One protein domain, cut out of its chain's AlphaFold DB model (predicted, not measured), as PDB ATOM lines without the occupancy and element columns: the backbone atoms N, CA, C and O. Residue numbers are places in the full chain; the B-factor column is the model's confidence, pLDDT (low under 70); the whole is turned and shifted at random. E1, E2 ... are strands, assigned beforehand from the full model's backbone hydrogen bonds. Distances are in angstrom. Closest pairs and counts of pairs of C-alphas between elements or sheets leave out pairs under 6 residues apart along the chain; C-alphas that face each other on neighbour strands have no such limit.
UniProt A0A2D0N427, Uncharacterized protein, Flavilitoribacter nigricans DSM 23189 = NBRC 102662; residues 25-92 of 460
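What this domain is: This is residues 25 to 92 of the 460 residues of an uncharacterized protein of Flavilitoribacter nigricans DSM 23189 = NBRC 102662 (UniProt A0A2D0N427). One strongly twisted sheet of five strands is folded back on itself at E2, so that the leaf E4 E3 faces the leaf E1 E5; it stays open between its edge strands E4 and E5. Residues 25 to 41, with no named element, come before it. The 68 printed residues hold five named strands, E1 to E5, and no named helix; the class is all strand, and the order across the sheet is E4 E3 E2 E1 E5, all antiparallel. The whole is compact, with a radius of gyration of the C-alphas of 10.7 A, and spans 29 by 23 by 18 A.

How they stand to each other: Start at the hinge of this folded sheet, E2, residues 53 to 63, which bends by 92 degrees at residue 56. On one side look for E1, residues 42 to 48, its antiparallel neighbour and hairpin partner: N 44 and O 56 are 2.8 A apart. On the other side is E3, residues 66 to 74, antiparallel at 145 degrees and again a hairpin with E2; N 59 and O 71 are 2.8 A apart. Next to E3 find E4, residues 77 to 82, antiparallel at 158 degrees, a hairpin too, with N 72 and O 79 at 2.8 A. E1 to E4 form a meander, each strand the antiparallel neighbour of the one before. Beside E1 is E5, residues 86 to 91, antiparallel at 162 degrees, with N 47 and O 88 at 2.8 A. Between the leaves, E3 and E5 are only just apart, closest 8.3 A, and E4 and E5 meet only through their link.

Where its parts are: Find C-alpha 42 at (204.837, 250.778, 160.855), where E1 begins its 18.5 A. E2 runs 24.1 A, E3 24.2 A and E4 16.3 A. E5 covers 14.5 A, to C-alpha 91 at (204.472, 246.521, 155.307).

The domain as a whole: The C-alphas of Arg 36 and Ser 50 are the two farthest apart, 31.5 A. The four links between strands are tight, and the printed part has no cut. No printed residue is under 70 in pLDDT.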
ATOM      1  N   ASN A  25     199.478 237.141 154.685       91.81
ATOM      2  CA  ASN A  25     200.441 238.141 155.128       91.81
ATOM      3  C   ASN A  25     201.516 238.260 154.041       91.81
ATOM      4  O   ASN A  25     202.309 237.339 153.851       91.81
ATOM      5  N   GLU A  26     201.523 239.369 153.307       91.94
ATOM      6  CA  GLU A  26     202.458 239.598 152.198       91.94
ATOM      7  C   GLU A  26     203.859 240.000 152.684       91.94
ATOM      8  O   GLU A  26     204.791 240.123 151.891       91.94
ATOM      9  N   THR A  27     204.029 240.221 153.991       90.75
ATOM     10  CA  THR A  27     205.321 240.521 154.613       90.75
ATOM     11  C   THR A  27     205.697 239.422 155.607       90.75
ATOM     12  O   THR A  27     204.897 239.128 156.494       90.75
ATOM     13  N   PRO A  28     206.901 238.826 155.523       88.75
ATOM     14  CA  PRO A  28     207.341 237.819 156.489       88.75
ATOM     15  C   PRO A  28     207.150 238.296 157.937       88.75
ATOM     16  O   PRO A  28     207.426 239.455 158.261       88.75
ATOM     17  N   ILE A  29     206.626 237.429 158.814       90.06
ATOM     18  CA  ILE A  29     206.245 237.810 160.188       90.06
ATOM     19  C   ILE A  29     207.454 238.272 161.019       90.06
ATOM     20  O   ILE A  29     207.291 238.974 162.021       90.06
ATOM     21  N   GLU A  30     208.668 237.899 160.600       86.62
ATOM     22  CA  GLU A  30     209.932 238.301 161.213       86.62
ATOM     23  C   GLU A  30     210.249 239.786 161.019       86.62
ATOM     24  O   GLU A  30     210.987 240.342 161.828       86.62
ATOM     25  N   ASN A  31     209.673 240.431 160.001       88.75
ATOM     26  CA  ASN A  31     209.926 241.844 159.714       88.75
ATOM     27  C   ASN A  31     209.170 242.791 160.659       88.75
ATOM     28  O   ASN A  31     209.466 243.980 160.679       88.75
ATOM     29  N   TYR A  32     208.208 242.285 161.437       91.00
ATOM     30  CA  TYR A  32     207.443 243.094 162.382       91.00
ATOM     31  C   TYR A  32     208.130 243.160 163.755       91.00
ATOM     32  O   TYR A  32     208.508 242.138 164.338       91.00
ATOM     33  N   VAL A  33     208.205 244.358 164.339       92.06
ATOM     34  CA  VAL A  33     208.827 244.577 165.656       92.06
ATOM     35  C   VAL A  33     207.844 244.280 166.788       92.06
ATOM     36  O   VAL A  33     207.010 245.115 167.130       92.06
ATOM     37  N   TRP A  34     207.933 243.103 167.406       92.00
ATOM     38  CA  TRP A  34     207.030 242.701 168.492       92.00
ATOM     39  C   TRP A  34     207.415 243.307 169.852       92.00
ATOM     40  O   TRP A  34     208.514 243.094 170.361       92.00
ATOM     41  N   LYS A  35     206.461 243.988 170.496       93.75
ATOM     42  CA  LYS A  35     206.500 244.439 171.894       93.75
ATOM     43  C   LYS A  35     205.382 243.751 172.681       93.75
ATOM     44  O   LYS A  35     204.248 244.221 172.724       93.75
ATOM     45  N   ARG A  36     205.718 242.643 173.351       93.25
ATOM     46  CA  ARG A  36     204.761 241.745 174.032       93.25
ATOM     47  C   ARG A  36     203.792 241.104 173.029       93.25
ATOM     48  O   ARG A  36     204.238 240.327 172.197       93.25
ATOM     49  N   ASN A  37     202.503 241.419 173.112       95.69
ATOM     50  CA  ASN A  37     201.428 240.877 172.282       95.69
ATOM     51  C   ASN A  37     201.031 241.806 171.122       95.69
ATOM     52  O   ASN A  37     199.979 241.610 170.521       95.69
ATOM     53  N   LYS A  38     201.822 242.847 170.838       96.56
ATOM     54  CA  LYS A  38     201.530 243.817 169.783       96.56
ATOM     55  C   LYS A  38     202.799 244.266 169.065       96.56
ATOM     56  O   LYS A  38     203.849 244.350 169.697       96.56
ATOM     57  N   THR A  39     202.730 244.567 167.772       95.69
ATOM     58  CA  THR A  39     203.870 245.118 167.025       95.69
ATOM     59  C   THR A  39     203.919 246.641 167.116       95.69
ATOM     60  O   THR A  39     202.905 247.290 167.372       95.69
ATOM     61  N   GLU A  40     205.082 247.249 166.887       95.75
ATOM     62  CA  GLU A  40     205.146 248.692 166.631       95.75
ATOM     63  C   GLU A  40     204.320 249.062 165.390       95.75
ATOM     64  O   GLU A  40     204.119 248.233 164.499       95.75
ATOM     65  N   ALA A  41     203.781 250.284 165.375       95.88
ATOM     66  CA  ALA A  41     203.029 250.791 164.235       95.88
ATOM     67  C   ALA A  41     204.005 251.212 163.133       95.88
ATOM     68  O   ALA A  41     204.800 252.131 163.329       95.88
ATOM     69  N   GLU A  42     203.935 250.548 161.984       95.06
ATOM     70  CA  GLU A  42     204.837 250.778 160.855       95.06
ATOM     71  C   GLU A  42     204.049 251.032 159.561       95.06
ATOM     72  O   GLU A  42     202.934 250.529 159.419       95.06
ATOM     73  N   PRO A  43     204.583 251.811 158.599       96.31
ATOM     74  CA  PRO A  43     203.913 252.043 157.322       96.31
ATOM     75  C   PRO A  43     203.640 250.734 156.568       96.31
ATOM     76  O   PRO A  43     204.560 249.982 156.236       96.31
ATOM     77  N   GLY A  44     202.373 250.486 156.260       96.56
ATOM     78  CA  GLY A  44     201.882 249.272 155.632       96.56
ATOM     79  C   GLY A  44     200.559 249.473 154.908       96.56
ATOM     80  O   GLY A  44     200.101 250.590 154.669       96.56
ATOM     81  N   PHE A  45     199.952 248.361 154.527       96.69
ATOM     82  CA  PHE A  45     198.670 248.330 153.851       96.69
ATOM     83  C   PHE A  45     197.812 247.180 154.371       96.69
ATOM     84  O   PHE A  45     198.312 246.155 154.842       96.69
ATOM     85  N   VAL A  46     196.502 247.354 154.238       96.88
ATOM     86  CA  VAL A  46     195.500 246.303 154.428       96.88
ATOM     87  C   VAL A  46     194.622 246.229 153.184       96.88
ATOM     88  O   VAL A  46     194.282 247.251 152.585       96.88
ATOM     89  N   VAL A  47     194.253 245.022 152.773       96.19
ATOM     90  CA  VAL A  47     193.324 244.769 151.669       96.19
ATOM     91  C   VAL A  47     192.070 244.145 152.261       96.19
ATOM     92  O   VAL A  47     192.124 243.099 152.906       96.19
ATOM     93  N   LEU A  48     190.935 244.820 152.091       96.06
ATOM     94  CA  LEU A  48     189.639 244.324 152.547       96.06
ATOM     95  C   LEU A  48     189.147 243.208 151.622       96.06
ATOM     96  O   LEU A  48     189.479 243.186 150.440       96.06
ATOM     97  N   LYS A  49     188.234 242.358 152.105       93.88
ATOM     98  CA  LYS A  49     187.549 241.354 151.262       93.88
ATOM     99  C   LYS A  49     186.827 241.926 150.033       93.88
ATOM    100  O   LYS A  49     186.562 241.192 149.091       93.88
ATOM    101  N   SER A  50     186.523 243.226 150.023       93.06
ATOM    102  CA  SER A  50     185.986 243.922 148.846       93.06
ATOM    103  C   SER A  50     187.027 244.197 147.750       93.06
ATOM    104  O   SER A  50     186.670 244.741 146.711       93.06
ATOM    105  N   GLY A  51     188.308 243.895 147.984       91.88
ATOM    106  CA  GLY A  51     189.431 244.248 147.112       91.88
ATOM    107  C   GLY A  51     189.969 245.666 147.328       91.88
ATOM    108  O   GLY A  51     190.972 246.044 146.726       91.88
ATOM    109  N   LYS A  52     189.344 246.472 148.201       95.56
ATOM    110  CA  LYS A  52     189.824 247.826 148.502       95.56
ATOM    111  C   LYS A  52     191.111 247.761 149.329       95.56
ATOM    112  O   LYS A  52     191.096 247.267 150.456       95.56
ATOM    113  N   ARG A  53     192.193 248.317 148.780       96.19
ATOM    114  CA  ARG A  53     193.475 248.529 149.462       96.19
ATOM    115  C   ARG A  53     193.459 249.862 150.210       96.19
ATOM    116  O   ARG A  53     193.049 250.877 149.651       96.19
ATOM    117  N   LEU A  54     193.885 249.844 151.467       96.38
ATOM    118  CA  LEU A  54     194.079 251.021 152.311       96.38
ATOM    119  C   LEU A  54     195.548 251.072 152.732       96.38
ATOM    120  O   LEU A  54     196.092 250.060 153.168       96.38
ATOM    121  N   GLU A  55     196.171 252.239 152.610       96.81
ATOM    122  CA  GLU A  55     197.573 252.471 152.975       96.81
ATOM    123  C   GLU A  55     197.638 253.401 154.188       96.81
ATOM    124  O   GLU A  55     196.877 254.364 154.279       96.81
ATOM    125  N   GLY A  56     198.498 253.080 155.150       96.62
ATOM    126  CA  GLY A  56     198.547 253.754 156.446       96.62
ATOM    127  C   GLY A  56     199.607 253.137 157.349       96.62
ATOM    128  O   GLY A  56     200.522 252.472 156.871       96.62
ATOM    129  N   THR A  57     199.513 253.337 158.657       97.19
ATOM    130  CA  THR A  57     200.338 252.602 159.621       97.19
ATOM    131  C   THR A  57     199.583 251.375 160.113       97.19
ATOM    132  O   THR A  57     198.397 251.448 160.427       97.19
ATOM    133  N   ILE A  58     200.259 250.230 160.165       97.19
ATOM    134  CA  ILE A  58     199.693 248.978 160.662       97.19
ATOM    135  C   ILE A  58     200.443 248.490 161.893       97.19
ATOM    136  O   ILE A  58     201.653 248.667 162.020       97.19
ATOM    137  N   SER A  59     199.718 247.853 162.803       96.94
ATOM    138  CA  SER A  59     200.256 247.182 163.979       96.94
ATOM    139  C   SER A  59     199.475 245.892 164.211       96.94
ATOM    140  O   SER A  59     198.247 245.902 164.249       96.94
ATOM    141  N   LEU A  60     200.175 244.771 164.342       97.38
ATOM    142  CA  LEU A  60     199.573 243.458 164.548       97.38
ATOM    143  C   LEU A  60     199.393 243.200 166.042       97.38
ATOM    144  O   LEU A  60     200.305 243.466 166.824       97.38
ATOM    145  N   THR A  61     198.256 242.632 166.433       96.94
ATOM    146  CA  THR A  61     198.000 242.129 167.789       96.94
ATOM    147  C   THR A  61     197.938 240.599 167.750       96.94
ATOM    148  O   THR A  61     197.324 240.024 166.851       96.94
ATOM    149  N   GLY A  62     198.591 239.931 168.704       94.88
ATOM    150  CA  GLY A  62     198.636 238.471 168.821       94.88
ATOM    151  C   GLY A  62     200.034 237.951 169.159       94.88
ATOM    152  O   GLY A  62     200.726 238.477 170.035       94.88
ATOM    153  N   SER A  63     200.457 236.908 168.450       93.19
ATOM    154  CA  SER A  63     201.784 236.294 168.551       93.19
ATOM    155  C   SER A  63     202.376 236.032 167.164       93.19
ATOM    156  O   SER A  63     201.663 236.031 166.163       93.19
ATOM    157  N   LYS A  64     203.680 235.728 167.097       90.38
ATOM    158  CA  LYS A  64     204.359 235.374 165.835       90.38
ATOM    159  C   LYS A  64     203.730 234.178 165.106       90.38
ATOM    160  O   LYS A  64     203.861 234.074 163.896       90.38
ATOM    161  N   SER A  65     203.081 233.274 165.839       90.81
ATOM    162  CA  SER A  65     202.435 232.071 165.298       90.81
ATOM    163  C   SER A  65     200.942 232.242 165.031       90.81
ATOM    164  O   SER A  65     200.358 231.434 164.319       90.81
ATOM    165  N   SER A  66     200.310 233.249 165.632       92.62
ATOM    166  CA  SER A  66     198.869 233.474 165.554       92.62
ATOM    167  C   SER A  66     198.607 234.959 165.734       92.62
ATOM    168  O   SER A  66     198.568 235.459 166.861       92.62
ATOM    169  N   VAL A  67     198.484 235.667 164.617       95.06
ATOM    170  CA  VAL A  67     197.979 237.040 164.610       95.06
ATOM    171  C   VAL A  67     196.465 236.955 164.812       95.06
ATOM    172  O   VAL A  67     195.839 236.006 164.344       95.06
ATOM    173  N   GLU A  68     195.882 237.897 165.545       95.19
ATOM    174  CA  GLU A  68     194.443 237.928 165.852       95.19
ATOM    175  C   GLU A  68     193.774 239.146 165.196       95.19
ATOM    176  O   GLU A  68     192.724 239.030 164.558       95.19
ATOM    177  N   GLU A  69     194.433 240.306 165.274       96.62
ATOM    178  CA  GLU A  69     193.911 241.582 164.777       96.62
ATOM    179  C   GLU A  69     195.005 242.424 164.112       96.62
ATOM    180  O   GLU A  69     196.185 242.350 164.471       96.62
ATOM    181  N   VAL A  70     194.594 243.268 163.166       96.94
ATOM    182  CA  VAL A  70     195.446 244.270 162.517       96.94
ATOM    183  C   VAL A  70     194.882 245.655 162.818       96.94
ATOM    184  O   VAL A  70     193.839 246.041 162.294       96.94
ATOM    185  N   ALA A  71     195.579 246.411 163.659       97.44
ATOM    186  CA  ALA A  71     195.294 247.816 163.910       97.44
ATOM    187  C   ALA A  71     195.821 248.650 162.741       97.44
ATOM    188  O   ALA A  71     197.023 248.640 162.483       97.44
ATOM    189  N   PHE A  72     194.944 249.372 162.055       97.62
ATOM    190  CA  PHE A  72     195.269 250.267 160.949       97.62
ATOM    191  C   PHE A  72     194.989 251.716 161.353       97.62
ATOM    192  O   PHE A  72     193.930 252.018 161.901       97.62
ATOM    193  N   GLU A  73     195.904 252.628 161.054       97.12
ATOM    194  CA  GLU A  73     195.710 254.065 161.223       97.12
ATOM    195  C   GLU A  73     196.003 254.792 159.905       97.12
ATOM    196  O   GLU A  73     197.113 254.765 159.374       97.12
ATOM    197  N   GLY A  74     194.965 255.426 159.355       95.06
ATOM    198  CA  GLY A  74     195.008 256.182 158.105       95.06
ATOM    199  C   GLY A  74     194.049 257.366 158.184       95.06
ATOM    200  O   GLY A  74     193.019 257.289 158.855       95.06
ATOM    201  N   ASP A  75     194.408 258.491 157.564       92.69
ATOM    202  CA  ASP A  75     193.636 259.745 157.616       92.69
ATOM    203  C   ASP A  75     193.300 260.215 159.052       92.69
ATOM    204  O   ASP A  75     192.234 260.777 159.316       92.69
ATOM    205  N   GLY A  76     194.192 259.936 160.011       93.69
ATOM    206  CA  GLY A  76     194.010 260.266 161.431       93.69
ATOM    207  C   GLY A  76     192.933 259.443 162.150       93.69
ATOM    208  O   GLY A  76     192.553 259.779 163.272       93.69
ATOM    209  N   LYS A  77     192.415 258.378 161.525       94.56
ATOM    210  CA  LYS A  77     191.460 257.446 162.129       94.56
ATOM    211  C   LYS A  77     192.114 256.095 162.346       94.56
ATOM    212  O   LYS A  77     192.668 255.505 161.423       94.56
ATOM    213  N   LYS A  78     191.969 255.585 163.564       96.62
ATOM    214  CA  LYS A  78     192.394 254.241 163.934       96.62
ATOM    215  C   LYS A  78     191.219 253.270 163.834       96.62
ATOM    216  O   LYS A  78     190.151 253.537 164.383       96.62
ATOM    217  N   ILE A  79     191.424 252.167 163.127       97.06
ATOM    218  CA  ILE A  79     190.449 251.104 162.891       97.06
ATOM    219  C   ILE A  79     191.148 249.774 163.166       97.06
ATOM    220  O   ILE A  79     192.170 249.477 162.556       97.06
ATOM    221  N   ASP A  80     190.591 248.966 164.062       97.19
ATOM    222  CA  ASP A  80     191.095 247.621 164.332       97.19
ATOM    223  C   ASP A  80     190.300 246.618 163.481       97.19
ATOM    224  O   ASP A  80     189.073 246.531 163.571       97.19
ATOM    225  N   PHE A  81     190.993 245.897 162.598       96.44
ATOM    226  CA  PHE A  81     190.393 244.888 161.735       96.44
ATOM    227  C   PHE A  81     190.602 243.493 162.334       96.44
ATOM    228  O   PHE A  81     191.755 243.090 162.526       96.44
ATOM    229  N   PRO A  82     189.534 242.703 162.558       96.00
ATOM    230  CA  PRO A  82     189.711 241.279 162.788       96.00
ATOM    231  C   PRO A  82     190.301 240.666 161.516       96.00
ATOM    232  O   PRO A  82     189.874 241.012 160.411       96.00
ATOM    233  N   LEU A  83     191.241 239.729 161.651       92.81
ATOM    234  CA  LEU A  83     191.885 239.081 160.500       92.81
ATOM    235  C   LEU A  83     190.870 238.577 159.471       92.81
ATOM    236  O   LEU A  83     191.027 238.813 158.275       92.81
ATOM    237  N   ALA A  84     189.765 237.987 159.945       92.25
ATOM    238  CA  ALA A  84     188.636 237.505 159.145       92.25
ATOM    239  C   ALA A  84     188.024 238.539 158.176       92.25
ATOM    240  O   ALA A  84     187.355 238.136 157.221       92.25
ATOM    241  N   ALA A  85     188.223 239.841 158.394       94.19
ATOM    242  CA  ALA A  85     187.735 240.914 157.526       94.19
ATOM    243  C   ALA A  85     188.715 241.294 156.396       94.19
ATOM    244  O   ALA A  85     188.316 241.973 155.446       94.19
ATOM    245  N   LEU A  86     189.969 240.849 156.480       95.00
ATOM    246  CA  LEU A  86     191.030 241.160 155.526       95.00
ATOM    247  C   LEU A  86     191.235 240.011 154.531       95.00
ATOM    248  O   LEU A  86     191.015 238.843 154.854       95.00
ATOM    249  N   SER A  87     191.654 240.353 153.314       95.06
ATOM    250  CA  SER A  87     192.183 239.403 152.331       95.06
ATOM    251  C   SER A  87     193.710 239.339 152.387       95.06
ATOM    252  O   SER A  87     194.276 238.253 152.319       95.06
ATOM    253  N   ALA A  88     194.371 240.486 152.562       95.56
ATOM    254  CA  ALA A  88     195.822 240.584 152.681       95.56
ATOM    255  C   ALA A  88     196.234 241.772 153.556       95.56
ATOM    256  O   ALA A  88     195.464 242.716 153.751       95.56
ATOM    257  N   TYR A  89     197.452 241.734 154.079       96.12
ATOM    258  CA  TYR A  89     198.090 242.856 154.768       96.12
ATOM    259  C   TYR A  89     199.612 242.730 154.664       96.12
ATOM    260  O   TYR A  89     200.136 241.635 154.448       96.12
ATOM    261  N   GLY A  90     200.325 243.845 154.804       95.38
ATOM    262  CA  GLY A  90     201.784 243.861 154.718       95.38
ATOM    263  C   GLY A  90     202.390 245.232 154.995       95.38
ATOM    264  O   GLY A  90     201.688 246.240 155.028       95.38
ATOM    265  N   LEU A  91     203.705 245.283 155.187       94.56
ATOM    266  CA  LEU A  91     204.472 246.521 155.307       94.56
ATOM    267  C   LEU A  91     204.794 247.084 153.913       94.56
ATOM    268  O   LEU A  91     205.032 246.337 152.964       94.56
ATOM    269  N   LEU A  92     204.816 248.414 153.779       89.50
ATOM    270  CA  LEU A  92     205.135 249.098 152.516       89.50
ATOM    271  C   LEU A  92     206.647 249.210 152.278       89.50
ATOM    272  O   LEU A  92     207.083 249.334 151.136       89.50
TER     273      LEU A  92